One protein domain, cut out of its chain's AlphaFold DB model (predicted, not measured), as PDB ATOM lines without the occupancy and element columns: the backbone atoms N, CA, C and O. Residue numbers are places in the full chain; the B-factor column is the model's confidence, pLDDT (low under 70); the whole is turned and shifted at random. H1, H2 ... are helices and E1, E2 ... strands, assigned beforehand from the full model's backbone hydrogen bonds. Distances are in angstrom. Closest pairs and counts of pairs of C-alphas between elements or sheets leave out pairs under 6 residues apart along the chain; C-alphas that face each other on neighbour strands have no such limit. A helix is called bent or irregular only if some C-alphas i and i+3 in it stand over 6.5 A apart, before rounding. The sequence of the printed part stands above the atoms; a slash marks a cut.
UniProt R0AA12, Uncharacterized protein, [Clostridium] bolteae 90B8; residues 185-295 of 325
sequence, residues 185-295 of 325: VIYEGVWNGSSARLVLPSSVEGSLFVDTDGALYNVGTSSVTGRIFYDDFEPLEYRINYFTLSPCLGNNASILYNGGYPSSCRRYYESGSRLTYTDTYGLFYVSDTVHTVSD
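AT A GLANCE: This is residues 185 to 295 of the 325 residues of an uncharacterized protein of [Clostridium] bolteae 90B8 (UniProt R0AA12). One strongly twisted sheet of seven strands is folded back on itself, with E8, E7, E6 and E5 in one leaf facing E1 and E9 in the other and E2 as the hinge. The small hairpin E3 and E4 lies near E9 and E6 where the leaves open, the hairpin E7 and E8 runs out past E6 as a long arm, and the short helices H1 and H2 only graze the sheet. The printed part has 111 residues with two named helices and nine named strands, in the order E1 E2 H1 E3 E4 E5 E6 H2 E7 E8 E9, and its class is mostly strand. The large sheet runs E8 E7 E6 E5 E2 E1 E9, antiparallel throughout. The whole is compact, with a radius of gyration of the C-alphas of 14.0 A and spans of 42 by 36 by 28 A.

HOW THE PARTS SIT: In the folded sheet, one sheet bent back into two leaves, E8, residues 274 to 281, is an edge strand and forms a hairpin with E7, residues 263 to 271; N 267 and O 278 are 2.9 A apart. E6, residues 241 to 245, is antiparallel to E7, with N 242 and O 266 at 2.8 A. E5, residues 224 to 229, forms a hairpin with E6, with N 226 and O 243 at 2.9 A. The hinge E2, residues 194 to 201, has N 199 and O 227 of E5 at 2.8 A. E1, residues 185 to 191, forms a hairpin with E2, with N 187 and O 198 at 2.8 A. The other edge strand, E9, residues 284 to 291, has N 188 and O 288 at 2.8 A to E1 and bends by 81 degrees at residue 287. E3, residues 208 to 210, and E4, residues 216 to 218, form a hairpin, with N 209 and O 217 at 2.9 A. The closest C-alphas of E4 and E9 are those of Leu 216 and Phe 284, 5.6 A; of E4 and E6, those of Asn 218 and Leu 245, 6.0 A. H1, residues 202 to 207, only grazes the large sheet and is irregular, with C-alphas 203 and 206 at 7.3 A. H2, residues 253 to 259, grazes it with residues 255 to 259. In H2 every O i to N i+4 pair is within hydrogen-bond range; in H1 0 of 2 are, and 2 of 3 O i to N i+3 pairs.

IN THESE COORDINATES: E7 is 24.9 A long, E8 23.2 A and E2 22.2 A. E1 begins at C-alpha 185, (-91.436, 24.407, -22.098), and E9 ends at C-alpha 291, (-92.590, 20.551, -25.009).

THE WHOLE: The C-alphas of Thr 212 and Ser 273 are the two farthest apart, 44.2 A. The printed part has no cut. The link from E5 to E6 is long, with 11 residues. Mean pLDDT of the printed part is 87.4; residues 234 to 236 and 294 to 295 are under 70.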
ATOM      1  N   VAL A 185     -92.386  25.512 -22.022       88.88
ATOM      2  CA  VAL A 185     -91.436  24.407 -22.098       88.88
ATOM      3  C   VAL A 185     -91.030  24.056 -20.675       88.88
ATOM      4  O   VAL A 185     -90.766  24.942 -19.855       88.88
ATOM      5  N   ILE A 186     -91.045  22.765 -20.363       91.31
ATOM      6  CA  ILE A 186     -90.745  22.261 -19.026       91.31
ATOM      7  C   ILE A 186     -89.453  21.460 -19.109       91.31
ATOM      8  O   ILE A 186     -89.372  20.474 -19.832       91.31
ATOM      9  N   TYR A 187     -88.451  21.885 -18.355       93.19
ATOM     10  CA  TYR A 187     -87.209  21.156 -18.157       93.19
ATOM     11  C   TYR A 187     -87.288  20.419 -16.824       93.19
ATOM     12  O   TYR A 187     -87.305  21.039 -15.758       93.19
ATOM     13  N   GLU A 188     -87.348  19.095 -16.872       93.81
ATOM     14  CA  GLU A 188     -87.187  18.263 -15.685       93.81
ATOM     15  C   GLU A 188     -85.701  18.102 -15.396       93.81
ATOM     16  O   GLU A 188     -84.895  17.951 -16.318       93.81
ATOM     17  N   GLY A 189     -85.313  18.163 -14.126       93.94
ATOM     18  CA  GLY A 189     -83.902  18.137 -13.795       93.94
ATOM     19  C   GLY A 189     -83.587  18.320 -12.323       93.94
ATOM     20  O   GLY A 189     -84.379  18.004 -11.434       93.94
ATOM     21  N   VAL A 190     -82.385  18.827 -12.071       94.88
ATOM     22  CA  VAL A 190     -81.838  19.044 -10.736       94.88
ATOM     23  C   VAL A 190     -81.389  20.492 -10.586       94.88
ATOM     24  O   VAL A 190     -80.578  20.998 -11.364       94.88
ATOM     25  N   TRP A 191     -81.862  21.133  -9.519       94.50
ATOM     26  CA  TRP A 191     -81.414  22.447  -9.071       94.50
ATOM     27  C   TRP A 191     -80.885  22.347  -7.641       94.50
ATOM     28  O   TRP A 191     -81.586  21.884  -6.743       94.50
ATOM     29  N   ASN A 192     -79.633  22.762  -7.417       90.25
ATOM     30  CA  ASN A 192     -78.965  22.701  -6.106       90.25
ATOM     31  C   ASN A 192     -79.075  21.340  -5.390       90.25
ATOM     32  O   ASN A 192     -79.206  21.271  -4.169       90.25
ATOM     33  N   GLY A 193     -79.012  20.247  -6.154       90.19
ATOM     34  CA  GLY A 193     -79.068  18.880  -5.629       90.19
ATOM     35  C   GLY A 193     -80.476  18.331  -5.382       90.19
ATOM     36  O   GLY A 193     -80.598  17.161  -5.028       90.19
ATOM     37  N   SER A 194     -81.525  19.123  -5.612       92.50
ATOM     38  CA  SER A 194     -82.922  18.696  -5.494       92.50
ATOM     39  C   SER A 194     -83.562  18.510  -6.867       92.50
ATOM     40  O   SER A 194     -83.337  19.320  -7.768       92.50
ATOM     41  N   SER A 195     -84.380  17.464  -7.014       93.75
ATOM     42  CA  SER A 195     -85.213  17.268  -8.208       93.75
ATOM     43  C   SER A 195     -86.184  18.433  -8.348       93.75
ATOM     44  O   SER A 195     -86.828  18.820  -7.373       93.75
ATOM     45  N   ALA A 196     -86.272  18.995  -9.545       92.69
ATOM     46  CA  ALA A 196     -87.034  20.200  -9.817       92.69
ATOM     47  C   ALA A 196     -87.534  20.217 -11.264       92.69
ATOM     48  O   ALA A 196     -86.893  19.681 -12.169       92.69
ATOM     49  N   ARG A 197     -88.667  20.884 -11.482       92.25
ATOM     50  CA  ARG A 197     -89.205  21.201 -12.808       92.25
ATOM     51  C   ARG A 197     -89.051  22.692 -13.052       92.25
ATOM     52  O   ARG A 197     -89.616  23.499 -12.317       92.25
ATOM     53  N   LEU A 198     -88.282  23.063 -14.065       92.75
ATOM     54  CA  LEU A 198     -88.145  24.440 -14.516       92.75
ATOM     55  C   LEU A 198     -89.127  24.694 -15.658       92.75
ATOM     56  O   LEU A 198     -89.051  24.060 -16.704       92.75
ATOM     57  N   VAL A 199     -90.026  25.648 -15.463       90.94
ATOM     58  CA  VAL A 199     -91.058  26.017 -16.429       90.94
ATOM     59  C   VAL A 199     -90.712  27.381 -17.006       90.94
ATOM     60  O   VAL A 199     -90.604  28.367 -16.270       90.94
ATOM     61  N   LEU A 200     -90.539  27.428 -18.324       91.06
ATOM     62  CA  LEU A 200     -90.215  28.631 -19.086       91.06
ATOM     63  C   LEU A 200     -91.282  28.869 -20.168       91.06
ATOM     64  O   LEU A 200     -91.900  27.909 -20.627       91.06
ATOM     65  N   PRO A 201     -91.505  30.114 -20.618       89.31
ATOM     66  CA  PRO A 201     -92.365  30.382 -21.771       89.31
ATOM     67  C   PRO A 201     -91.838  29.680 -23.029       89.31
ATOM     68  O   PRO A 201     -90.636  29.699 -23.278       89.31
ATOM     69  N   SER A 202     -92.707  29.110 -23.868       85.75
ATOM     70  CA  SER A 202     -92.266  28.393 -25.081       85.75
ATOM     71  C   SER A 202     -91.519  29.289 -26.079       85.75
ATOM     72  O   SER A 202     -90.711  28.805 -26.865       85.75
ATOM     73  N   SER A 203     -91.745  30.606 -26.037       82.88
ATOM     74  CA  SER A 203     -91.091  31.586 -26.916       82.88
ATOM     75  C   SER A 203     -89.572  31.668 -26.738       82.88
ATOM     76  O   SER A 203     -88.871  32.117 -27.642       82.88
ATOM     77  N   VAL A 204     -89.042  31.229 -25.593       87.56
ATOM     78  CA  VAL A 204     -87.604  31.311 -25.297       87.56
ATOM     79  C   VAL A 204     -86.839  30.057 -25.711       87.56
ATOM     80  O   VAL A 204     -85.612  30.058 -25.652       87.56
ATOM     81  N   GLU A 205     -87.524  28.997 -26.154       85.38
ATOM     82  CA  GLU A 205     -86.917  27.692 -26.442       85.38
ATOM     83  C   GLU A 205     -85.758  27.794 -27.448       85.38
ATOM     84  O   GLU A 205     -84.689  27.235 -27.218       85.38
ATOM     85  N   GLY A 206     -85.909  28.608 -28.499       85.06
ATOM     86  CA  GLY A 206     -84.865  28.825 -29.508       85.06
ATOM     87  C   GLY A 206     -83.602  29.538 -28.998       85.06
ATOM     88  O   GLY A 206     -82.608  29.602 -29.716       85.06
ATOM     89  N   SER A 207     -83.627  30.079 -27.778       88.88
ATOM     90  CA  SER A 207     -82.492  30.758 -27.136       88.88
ATOM     91  C   SER A 207     -81.794  29.914 -26.067       88.88
ATOM     92  O   SER A 207     -80.833  30.375 -25.445       88.88
ATOM     93  N   LEU A 208     -82.261  28.686 -25.841       92.69
ATOM     94  CA  LEU A 208     -81.744  27.793 -24.814       92.69
ATOM     95  C   LEU A 208     -80.855  26.711 -25.422       92.69
ATOM     96  O   LEU A 208     -81.091  26.216 -26.521       92.69
ATOM     97  N   PHE A 209     -79.822  26.337 -24.678       93.25
ATOM     98  CA  PHE A 209     -78.886  25.293 -25.057       93.25
ATOM     99  C   PHE A 209     -78.583  24.409 -23.850       93.25
ATOM    100  O   PHE A 209     -78.193  24.914 -22.799       93.25
ATOM    101  N   VAL A 210     -78.750  23.098 -24.006       94.12
ATOM    102  CA  VAL A 210     -78.341  22.103 -23.008       94.12
ATOM    103  C   VAL A 210     -76.993  21.540 -23.444       94.12
ATOM    104  O   VAL A 210     -76.885  20.972 -24.532       94.12
ATOM    105  N   ASP A 211     -75.963  21.735 -22.624       92.88
ATOM    106  CA  ASP A 211     -74.618  21.233 -22.910       92.88
ATOM    107  C   ASP A 211     -74.499  19.728 -22.593       92.88
ATOM    108  O   ASP A 211     -75.389  19.091 -22.032       92.88
ATOM    109  N   THR A 212     -73.382  19.130 -22.996       91.75
ATOM    110  CA  THR A 212     -73.053  17.707 -22.848       91.75
ATOM    111  C   THR A 212     -73.007  17.211 -21.402       91.75
ATOM    112  O   THR A 212     -73.174  16.014 -21.167       91.75
ATOM    113  N   ASP A 213     -72.797  18.105 -20.440       91.06
ATOM    114  CA  ASP A 213     -72.867  17.843 -18.999       91.06
ATOM    115  C   ASP A 213     -74.304  17.914 -18.441       91.06
ATOM    116  O   ASP A 213     -74.525  17.649 -17.259       91.06
ATOM    117  N   GLY A 214     -75.278  18.246 -19.292       92.38
ATOM    118  CA  GLY A 214     -76.680  18.438 -18.944       92.38
ATOM    119  C   GLY A 214     -77.002  19.837 -18.421       92.38
ATOM    120  O   GLY A 214     -78.155  20.089 -18.082       92.38
ATOM    121  N   ALA A 215     -76.040  20.759 -18.326       94.44
ATOM    122  CA  ALA A 215     -76.310  22.103 -17.829       94.44
ATOM    123  C   ALA A 215     -77.086  22.944 -18.859       94.44
ATOM    124  O   ALA A 215     -76.770  22.962 -20.051       94.44
ATOM    125  N   LEU A 216     -78.108  23.658 -18.380       95.25
ATOM    126  CA  LEU A 216     -78.923  24.567 -19.182       95.25
ATOM    127  C   LEU A 216     -78.289  25.960 -19.246       95.25
ATOM    128  O   LEU A 216     -78.086  26.615 -18.222       95.25
ATOM    129  N   TYR A 217     -78.063  26.441 -20.462       93.94
ATOM    130  CA  TYR A 217     -77.513  27.757 -20.755       93.94
ATOM    131  C   TYR A 217     -78.458  28.573 -21.635       93.94
ATOM    132  O   TYR A 217     -79.181  28.048 -22.478       93.94
ATOM    133  N   ASN A 218     -78.411  29.892 -21.463       93.44
ATOM    134  CA  ASN A 218     -79.069  30.841 -22.351       93.44
ATOM    135  C   ASN A 218     -78.039  31.388 -23.349       93.44
ATOM    136  O   ASN A 218     -77.103  32.090 -22.965       93.44
ATOM    137  N   VAL A 219     -78.215  31.056 -24.626       91.31
ATOM    138  CA  VAL A 219     -77.378  31.509 -25.749       91.31
ATOM    139  C   VAL A 219     -78.009  32.674 -26.520       91.31
ATOM    140  O   VAL A 219     -77.442  33.139 -27.506       91.31
ATOM    141  N   GLY A 220     -79.165  33.165 -26.067       86.62
ATOM    142  CA  GLY A 220     -79.803  34.371 -26.576       86.62
ATOM    143  C   GLY A 220     -79.119  35.663 -26.124       86.62
ATOM    144  O   GLY A 220     -78.050  35.675 -25.511       86.62
ATOM    145  N   THR A 221     -79.765  36.784 -26.441       83.94
ATOM    146  CA  THR A 221     -79.263  38.138 -26.153       83.94
ATOM    147  C   THR A 221     -79.880  38.766 -24.906       83.94
ATOM    148  O   THR A 221     -79.325  39.720 -24.367       83.94
ATOM    149  N   SER A 222     -81.019  38.251 -24.444       86.38
ATOM    150  CA  SER A 222     -81.759  38.742 -23.280       86.38
ATOM    151  C   SER A 222     -81.833  37.680 -22.193       86.38
ATOM    152  O   SER A 222     -81.778  36.487 -22.487       86.38
ATOM    153  N   SER A 223     -81.994  38.103 -20.940       89.62
ATOM    154  CA  SER A 223     -82.249  37.170 -19.845       89.62
ATOM    155  C   SER A 223     -83.566  36.428 -20.063       89.62
ATOM    156  O   SER A 223     -84.562  37.019 -20.478       89.62
ATOM    157  N   VAL A 224     -83.551  35.132 -19.776       91.56
ATOM    158  CA  VAL A 224     -84.720  34.254 -19.822       91.56
ATOM    159  C   VAL A 224     -85.162  33.990 -18.400       91.56
ATOM    160  O   VAL A 224     -84.332  33.739 -17.526       91.56
ATOM    161  N   THR A 225     -86.468  34.020 -18.171       93.00
ATOM    162  CA  THR A 225     -87.003  33.908 -16.825       93.00
ATOM    163  C   THR A 225     -88.211  32.991 -16.777       93.00
ATOM    164  O   THR A 225     -89.018  32.965 -17.703       93.00
ATOM    165  N   GLY A 226     -88.346  32.255 -15.679       90.81
ATOM    166  CA  GLY A 226     -89.525  31.450 -15.395       90.81
ATOM    167  C   GLY A 226     -89.568  30.993 -13.947       90.81
ATOM    168  O   GLY A 226     -89.111  31.707 -13.051       90.81
ATOM    169  N   ARG A 227     -90.165  29.826 -13.698       89.50
ATOM    170  CA  ARG A 227     -90.432  29.338 -12.338       89.50
ATOM    171  C   ARG A 227     -89.930  27.918 -12.134       89.50
ATOM    172  O   ARG A 227     -90.074  27.074 -13.014       89.50
ATOM    173  N   ILE A 228     -89.370  27.666 -10.956       90.62
ATOM    174  CA  ILE A 228     -89.002  26.329 -10.493       90.62
ATOM    175  C   ILE A 228     -90.101  25.783  -9.581       90.62
ATOM    176  O   ILE A 228     -90.506  26.436  -8.618       90.62
ATOM    177  N   PHE A 229     -90.517  24.552  -9.856       88.94
ATOM    178  CA  PHE A 229     -91.453  23.782  -9.049       88.94
ATOM    179  C   PHE A 229     -90.747  22.554  -8.479       88.94
ATOM    180  O   PHE A 229     -90.118  21.790  -9.213       88.94
ATOM    181  N   TYR A 230     -90.848  22.379  -7.164       86.88
ATOM    182  CA  TYR A 230     -90.419  21.154  -6.477       86.88
ATOM    183  C   TYR A 230     -91.588  20.189  -6.272       86.88
ATOM    184  O   TYR A 230     -91.386  18.980  -6.263       86.88
ATOM    185  N   ASP A 231     -92.795  20.744  -6.182       79.06
ATOM    186  CA  ASP A 231     -94.058  20.035  -6.025       79.06
ATOM    187  C   ASP A 231     -94.960  20.316  -7.240       79.06
ATOM    188  O   ASP A 231     -94.476  20.713  -8.310       79.06
ATOM    189  N   ASP A 232     -96.261  20.063  -7.119       74.69
ATOM    190  CA  ASP A 232     -97.233  20.330  -8.177       74.69
ATOM    191  C   ASP A 232     -97.443  21.822  -8.444       74.69
ATOM    192  O   ASP A 232     -97.114  22.690  -7.639       74.69
ATOM    193  N   PHE A 233     -97.930  22.120  -9.647       72.44
ATOM    194  CA  PHE A 233     -98.165  23.490 -10.072       72.44
ATOM    195  C   PHE A 233     -99.362  24.081  -9.319       72.44
ATOM    196  O   PHE A 233    -100.484  23.602  -9.472       72.44
ATOM    197  N   GLU A 234     -99.129  25.160  -8.571       69.94
ATOM    198  CA  GLU A 234    -100.178  25.951  -7.932       69.94
ATOM    199  C   GLU A 234    -100.102  27.412  -8.424       69.94
ATOM    200  O   GLU A 234     -99.143  28.128  -8.114       69.94
ATOM    201  N   PRO A 235    -101.082  27.890  -9.216       66.00
ATOM    202  CA  PRO A 235    -101.003  29.204  -9.862       66.00
ATOM    203  C   PRO A 235    -101.067  30.371  -8.871       66.00
ATOM    204  O   PRO A 235    -100.524  31.442  -9.144       66.00
ATOM    205  N   LEU A 236    -101.721  30.165  -7.725       69.38
ATOM    206  CA  LEU A 236    -101.963  31.187  -6.705       69.38
ATOM    207  C   LEU A 236    -100.942  31.141  -5.559       69.38
ATOM    208  O   LEU A 236    -101.049  31.920  -4.609       69.38
ATOM    209  N   GLU A 237     -99.942  30.257  -5.627       70.81
ATOM    210  CA  GLU A 237     -98.917  30.183  -4.592       70.81
ATOM    211  C   GLU A 237     -97.982  31.401  -4.676       70.81
ATOM    212  O   GLU A 237     -97.293  31.640  -5.671       70.81
ATOM    213  N   TYR A 238     -97.928  32.175  -3.587       71.12
ATOM    214  CA  TYR A 238     -97.047  33.343  -3.488       71.12
ATOM    215  C   TYR A 238     -95.581  32.968  -3.207       71.12
ATOM    216  O   TYR A 238     -94.677  33.788  -3.391       71.12
ATOM    217  N   ARG A 239     -95.317  31.735  -2.753       75.25
ATOM    218  CA  ARG A 239     -93.973  31.198  -2.480       75.25
ATOM    219  C   ARG A 239     -93.287  30.792  -3.776       75.25
ATOM    220  O   ARG A 239     -93.056  29.626  -4.075       75.25
ATOM    221  N   ILE A 240     -92.950  31.803  -4.557       84.12
ATOM    222  CA  ILE A 240     -92.438  31.625  -5.907       84.12
ATOM    223  C   ILE A 240     -90.928  31.389  -5.857       84.12
ATOM    224  O   ILE A 240     -90.182  32.150  -5.234       84.12
ATOM    225  N   ASN A 241     -90.468  30.362  -6.572       88.38
ATOM    226  CA  ASN A 241     -89.059  30.183  -6.913       88.38
ATOM    227  C   ASN A 241     -88.844  30.714  -8.331       88.38
ATOM    228  O   ASN A 241     -89.122  30.035  -9.320       88.38
ATOM    229  N   TYR A 242     -88.414  31.965  -8.421       90.81
ATOM    230  CA  TYR A 242     -88.235  32.683  -9.673       90.81
ATOM    231  C   TYR A 242     -86.837  32.423 -10.225       90.81
ATOM    232  O   TYR A 242     -85.842  32.742  -9.578       90.81
ATOM    233  N   PHE A 243     -86.756  31.817 -11.403       93.56
ATOM    234  CA  PHE A 243     -85.498  31.379 -11.990       93.56
ATOM    235  C   PHE A 243     -85.112  32.245 -13.179       93.56
ATOM    236  O   PHE A 243     -85.904  32.396 -14.105       93.56
ATOM    237  N   THR A 244     -83.887  32.766 -13.172       93.44
ATOM    238  CA  THR A 244     -83.351  33.648 -14.211       93.44
ATOM    239  C   THR A 244     -82.080  33.057 -14.811       93.44
ATOM    240  O   THR A 244     -81.140  32.729 -14.088       93.44
ATOM    241  N   LEU A 245     -82.043  32.979 -16.141       93.12
ATOM    242  CA  LEU A 245     -80.896  32.606 -16.963       93.12
ATOM    243  C   LEU A 245     -80.376  33.821 -17.717       93.12
ATOM    244  O   LEU A 245     -81.046  34.374 -18.591       93.12
ATOM    245  N   SER A 246     -79.142  34.196 -17.429       92.31
ATOM    246  CA  SER A 246     -78.478  35.317 -18.087       92.31
ATOM    247  C   SER A 246     -77.878  34.888 -19.423       92.31
ATOM    248  O   SER A 246     -77.404  33.753 -19.534       92.31
ATOM    249  N   PRO A 247     -77.842  35.778 -20.428       90.44
ATOM    250  CA  PRO A 247     -77.244  35.460 -21.717       90.44
ATOM    251  C   PRO A 247     -75.752  35.153 -21.545       90.44
ATOM    252  O   PRO A 247     -75.010  35.930 -20.944       90.44
ATOM    253  N   CYS A 248     -75.300  34.023 -22.079       86.38
ATOM    254  CA  CYS A 248     -73.906  33.577 -21.991       86.38
ATOM    255  C   CYS A 248     -73.015  34.234 -23.050       86.38
ATOM    256  O   CYS A 248     -71.810  34.357 -22.851       86.38
ATOM    257  N   LEU A 249     -73.609  34.660 -24.168       84.25
ATOM    258  CA  LEU A 249     -72.917  35.317 -25.283       84.25
ATOM    259  C   LEU A 249     -73.041  36.852 -25.238       84.25
ATOM    260  O   LEU A 249     -72.439  37.548 -26.054       84.25
ATOM    261  N   GLY A 250     -73.832  37.375 -24.295       79.69
ATOM    262  CA  GLY A 250     -74.014  38.803 -24.045       79.69
ATOM    263  C   GLY A 250     -73.164  39.314 -22.879       79.69
ATOM    264  O   GLY A 250     -72.318  38.611 -22.332       79.69
ATOM    265  N   ASN A 251     -73.402  40.560 -22.465       78.62
ATOM    266  CA  ASN A 251     -72.755  41.108 -21.276       78.62
ATOM    267  C   ASN A 251     -73.404  40.549 -19.998       78.62
ATOM    268  O   ASN A 251     -74.474  40.999 -19.594       78.62
ATOM    269  N   ASN A 252     -72.731  39.603 -19.347       81.12
ATOM    270  CA  ASN A 252     -73.145  38.982 -18.084       81.12
ATOM    271  C   ASN A 252     -72.079  39.104 -16.976       81.12
ATOM    272  O   ASN A 252     -72.151  38.413 -15.960       81.12
ATOM    273  N   ALA A 253     -71.093  39.995 -17.146       78.56
ATOM    274  CA  ALA A 253     -69.934  40.087 -16.259       78.56
ATOM    275  C   ALA A 253     -70.310  40.408 -14.802       78.56
ATOM    276  O   ALA A 253     -69.746  39.820 -13.884       78.56
ATOM    277  N   SER A 254     -71.281  41.301 -14.576       79.25
ATOM    278  CA  SER A 254     -71.745  41.632 -13.220       79.25
ATOM    279  C   SER A 254     -72.420  40.446 -12.529       79.25
ATOM    280  O   SER A 254     -72.264  40.255 -11.326       79.25
ATOM    281  N   ILE A 255     -73.136  39.623 -13.291       81.75
ATOM    282  CA  ILE A 255     -73.876  38.470 -12.781       81.75
ATOM    283  C   ILE A 255     -72.892  37.376 -12.379       81.75
ATOM    284  O   ILE A 255     -72.931  36.887 -11.252       81.75
ATOM    285  N   LEU A 256     -71.939  37.079 -13.265       83.25
ATOM    286  CA  LEU A 256     -70.851  36.149 -12.982       83.25
ATOM    287  C   LEU A 256     -69.968  36.626 -11.823       83.25
ATOM    288  O   LEU A 256     -69.537  35.809 -11.018       83.25
ATOM    289  N   TYR A 257     -69.730  37.933 -11.698       76.94
ATOM    290  CA  TYR A 257     -68.969  38.491 -10.580       76.94
ATOM    291  C   TYR A 257     -69.681  38.306  -9.232       76.94
ATOM    292  O   TYR A 257     -69.044  37.931  -8.253       76.94
ATOM    293  N   ASN A 258     -70.995  38.545  -9.182       79.25
ATOM    294  CA  ASN A 258     -71.766  38.466  -7.939       79.25
ATOM    295  C   ASN A 258     -72.086  37.023  -7.523       79.25
ATOM    296  O   ASN A 258     -72.066  36.711  -6.335       79.25
ATOM    297  N   GLY A 259     -72.411  36.162  -8.489       78.38
ATOM    298  CA  GLY A 259     -72.961  34.831  -8.227       78.38
ATOM    299  C   GLY A 259     -72.100  33.664  -8.699       78.38
ATOM    300  O   GLY A 259     -72.402  32.530  -8.350       78.38
ATOM    301  N   GLY A 260     -71.065  33.893  -9.514       86.44
ATOM    302  CA  GLY A 260     -70.220  32.841 -10.103       86.44
ATOM    303  C   GLY A 260     -70.894  31.988 -11.187       86.44
ATOM    304  O   GLY A 260     -70.205  31.275 -11.913       86.44
ATOM    305  N   TYR A 261     -72.217  32.080 -11.330       89.31
ATOM    306  CA  TYR A 261     -73.027  31.286 -12.249       89.31
ATOM    307  C   TYR A 261     -73.883  32.188 -13.150       89.31
ATOM    308  O   TYR A 261     -74.303  33.264 -12.717       89.31
ATOM    309  N   PRO A 262     -74.177  31.764 -14.395       88.56
ATOM    310  CA  PRO A 262     -75.046  32.509 -15.309       88.56
ATOM    311  C   PRO A 262     -76.531  32.435 -14.919       88.56
ATOM    312  O   PRO A 262     -77.344  33.183 -15.465       88.56
ATOM    313  N   SER A 263     -76.887  31.560 -13.976       91.44
ATOM    314  CA  SER A 263     -78.246  31.378 -13.467       91.44
ATOM    315  C   SER A 263     -78.375  31.666 -11.978       91.44
ATOM    316  O   SER A 263     -77.476  31.404 -11.173       91.44
ATOM    317  N   SER A 264     -79.557  32.154 -11.611       92.38
ATOM    318  CA  SER A 264     -79.956  32.414 -10.232       92.38
ATOM    319  C   SER A 264     -81.419  32.055 -10.006       92.38
ATOM    320  O   SER A 264     -82.254  32.230 -10.890       92.38
ATOM    321  N   CYS A 265     -81.738  31.620  -8.794       92.88
ATOM    322  CA  CYS A 265     -83.091  31.403  -8.314       92.88
ATOM    323  C   CYS A 265     -83.365  32.331  -7.131       92.88
ATOM    324  O   CYS A 265     -82.701  32.229  -6.098       92.88
ATOM    325  N   ARG A 266     -84.374  33.186  -7.261       92.31
ATOM    326  CA  ARG A 266     -84.909  34.009  -6.181       92.31
ATOM    327  C   ARG A 266     -86.113  33.317  -5.567       92.31
ATOM    328  O   ARG A 266     -87.129  33.128  -6.231       92.31
ATOM    329  N   ARG A 267     -86.012  32.943  -4.297       91.25
ATOM    330  CA  ARG A 267     -87.124  32.369  -3.534       91.25
ATOM    331  C   ARG A 267     -87.811  33.467  -2.740       91.25
ATOM    332  O   ARG A 267     -87.179  34.052  -1.864       91.25
ATOM    333  N   TYR A 268     -89.092  33.690  -3.001       89.75
ATOM    334  CA  TYR A 268     -89.932  34.601  -2.228       89.75
ATOM    335  C   TYR A 268     -90.581  33.876  -1.044       89.75
ATOM    336  O   TYR A 268     -91.034  32.736  -1.163       89.75
ATOM    337  N   TYR A 269     -90.602  34.524   0.117       87.12
ATOM    338  CA  TYR A 269     -91.233  34.010   1.331       87.12
ATOM    339  C   TYR A 269     -91.673  35.158   2.234       87.12
ATOM    340  O   TYR A 269     -91.200  36.282   2.114       87.12
ATOM    341  N   GLU A 270     -92.586  34.878   3.152       90.62
ATOM    342  CA  GLU A 270     -93.023  35.850   4.145       90.62
ATOM    343  C   GLU A 270     -92.130  35.783   5.390       90.62
ATOM    344  O   GLU A 270     -91.812  34.700   5.889       90.62
ATOM    345  N   SER A 271     -91.736  36.943   5.910       88.19
ATOM    346  CA  SER A 271     -91.034  37.072   7.184       88.19
ATOM    347  C   SER A 271     -91.607  38.249   7.964       88.19
ATOM    348  O   SER A 271     -91.485  39.393   7.533       88.19
ATOM    349  N   GLY A 272     -92.221  37.975   9.121       81.12
ATOM    350  CA  GLY A 272     -92.752  39.011  10.017       81.12
ATOM    351  C   GLY A 272     -93.782  39.938   9.360       81.12
ATOM    352  O   GLY A 272     -93.712  41.143   9.572       81.12
ATOM    353  N   SER A 273     -94.686  39.382   8.544       87.62
ATOM    354  CA  SER A 273     -95.719  40.098   7.771       87.62
ATOM    355  C   SER A 273     -95.234  40.873   6.540       87.62
ATOM    356  O   SER A 273     -95.982  41.670   5.982       87.62
ATOM    357  N   ARG A 274     -93.992  40.661   6.085       85.06
ATOM    358  CA  ARG A 274     -93.478  41.256   4.840       85.06
ATOM    359  C   ARG A 274     -93.025  40.176   3.873       85.06
ATOM    360  O   ARG A 274     -92.356  39.220   4.272       85.06
ATOM    361  N   LEU A 275     -93.337  40.365   2.592       88.06
ATOM    362  CA  LEU A 275     -92.733  39.569   1.534       88.06
ATOM    363  C   LEU A 275     -91.242  39.912   1.454       88.06
ATOM    364  O   LEU A 275     -90.845  41.072   1.348       88.06
ATOM    365  N   THR A 276     -90.411  38.888   1.520       90.12
ATOM    366  CA  THR A 276     -88.960  38.975   1.422       90.12
ATOM    367  C   THR A 276     -88.454  37.894   0.472       90.12
ATOM    368  O   THR A 276     -89.235  37.105  -0.070       90.12
ATOM    369  N   TYR A 277     -87.150  37.880   0.213       91.50
ATOM    370  CA  TYR A 277     -86.559  36.944  -0.725       91.50
ATOM    371  C   TYR A 277     -85.143  36.527  -0.344       91.50
ATOM    372  O   TYR A 277     -84.439  37.192   0.413       91.50
ATOM    373  N   THR A 278     -84.717  35.399  -0.900       92.44
ATOM    374  CA  THR A 278     -83.329  34.937  -0.860       92.44
ATOM    375  C   THR A 278     -82.908  34.504  -2.254       92.44
ATOM    376  O   THR A 278     -83.633  33.765  -2.923       92.44
ATOM    377  N   ASP A 279     -81.726  34.950  -2.671       91.19
ATOM    378  CA  ASP A 279     -81.123  34.584  -3.948       91.19
ATOM    379  C   ASP A 279     -80.175  33.398  -3.767       91.19
ATOM    380  O   ASP A 279     -79.360  33.356  -2.845       91.19
ATOM    381  N   THR A 280     -80.292  32.412  -4.653       92.69
ATOM    382  CA  THR A 280     -79.388  31.263  -4.732       92.69
ATOM    383  C   THR A 280     -78.823  31.159  -6.140       92.69
ATOM    384  O   THR A 280     -79.563  31.280  -7.113       92.69
ATOM    385  N   TYR A 281     -77.525  30.901  -6.260       93.00
ATOM    386  CA  TYR A 281     -76.819  30.823  -7.539       93.00
ATOM    387  C   TYR A 281     -76.355  29.391  -7.796       93.00
ATOM    388  O   TYR A 281     -75.969  28.688  -6.863       93.00
ATOM    389  N   GLY A 282     -76.402  28.956  -9.050       92.56
ATOM    390  CA  GLY A 282     -76.063  27.588  -9.438       92.56
ATOM    391  C   GLY A 282     -76.418  27.325 -10.892       92.56
ATOM    392  O   GLY A 282     -76.913  28.224 -11.568       92.56
ATOM    393  N   LEU A 283     -76.188  26.101 -11.369       93.75
ATOM    394  CA  LEU A 283     -76.628  25.630 -12.687       93.75
ATOM    395  C   LEU A 283     -77.849  24.720 -12.542       93.75
ATOM    396  O   LEU A 283     -77.970  23.984 -11.560       93.75
ATOM    397  N   PHE A 284     -78.738  24.774 -13.531       95.50
ATOM    398  CA  PHE A 284     -79.833  23.820 -13.666       95.50
ATOM    399  C   PHE A 284     -79.383  22.683 -14.583       95.50
ATOM    400  O   PHE A 284     -79.003  22.941 -15.725       95.50
ATOM    401  N   TYR A 285     -79.417  21.449 -14.086       96.25
ATOM    402  CA  TYR A 285     -79.052  20.265 -14.862       96.25
ATOM    403  C   TYR A 285     -80.311  19.576 -15.371       96.25
ATOM    404  O   TYR A 285     -81.124  19.127 -14.568       96.25
ATOM    405  N   VAL A 286     -80.470  19.492 -16.686       96.12
ATOM    406  CA  VAL A 286     -81.635  18.927 -17.369       96.12
ATOM    407  C   VAL A 286     -81.499  17.411 -17.482       96.12
ATOM    408  O   VAL A 286     -80.471  16.898 -17.922       96.12
ATOM    409  N   SER A 287     -82.560  16.696 -17.116       93.88
ATOM    410  CA  SER A 287     -82.726  15.262 -17.350       93.88
ATOM    411  C   SER A 287     -83.699  14.954 -18.483       93.88
ATOM    412  O   SER A 287     -83.463  14.005 -19.225       93.88
ATOM    413  N   ASP A 288     -84.776  15.733 -18.609       90.62
ATOM    414  CA  ASP A 288     -85.777  15.571 -19.666       90.62
ATOM    415  C   ASP A 288     -86.402  16.922 -20.038       90.62
ATOM    416  O   ASP A 288     -86.400  17.860 -19.235       90.62
ATOM    417  N   THR A 289     -86.945  17.014 -21.250       90.31
ATOM    418  CA  THR A 289     -87.599  18.223 -21.762       90.31
ATOM    419  C   THR A 289     -88.987  17.880 -22.286       90.31
ATOM    420  O   THR A 289     -89.148  17.107 -23.231       90.31
ATOM    421  N   VAL A 290     -90.003  18.512 -21.705       86.94
ATOM    422  CA  VAL A 290     -91.400  18.382 -22.115       86.94
ATOM    423  C   VAL A 290     -91.817  19.645 -22.858       86.94
ATOM    424  O   VAL A 290     -91.920  20.734 -22.286       86.94
ATOM    425  N   HIS A 291     -92.083  19.486 -24.152       83.81
ATOM    426  CA  HIS A 291     -92.590  20.551 -25.009       83.81
ATOM    427  C   HIS A 291     -94.115  20.535 -24.993       83.81
ATOM    428  O   HIS A 291     -94.738  19.518 -25.312       83.81
ATOM    429  N   THR A 292     -94.723  21.662 -24.631       80.06
ATOM    430  CA  THR A 292     -96.176  21.814 -24.710       80.06
ATOM    431  C   THR A 292     -96.590  22.442 -26.035       80.06
ATOM    432  O   THR A 292     -95.769  22.985 -26.776       80.06
ATOM    433  N   VAL A 293     -97.879  22.352 -26.367       73.00
ATOM    434  CA  VAL A 293     -98.398  22.979 -27.585       73.00
ATOM    435  C   VAL A 293     -98.205  24.492 -27.470       73.00
ATOM    436  O   VAL A 293     -98.642  25.094 -26.496       73.00
ATOM    437  N   SER A 294     -97.560  25.109 -28.457       68.00
ATOM    438  CA  SER A 294     -97.422  26.563 -28.517       68.00
ATOM    439  C   SER A 294     -98.494  27.166 -29.421       68.00
ATOM    440  O   SER A 294     -98.750  26.667 -30.518       68.00
ATOM    441  N   ASP A 295     -99.096  28.255 -28.959       67.38
ATOM    442  CA  ASP A 295     -99.985  29.134 -29.715       67.38
ATOM    443  C   ASP A 295     -99.239  30.186 -30.524       67.38
ATOM    444  O   ASP A 295     -99.864  31.005 -31.203       67.38
TER     445      ASP A 295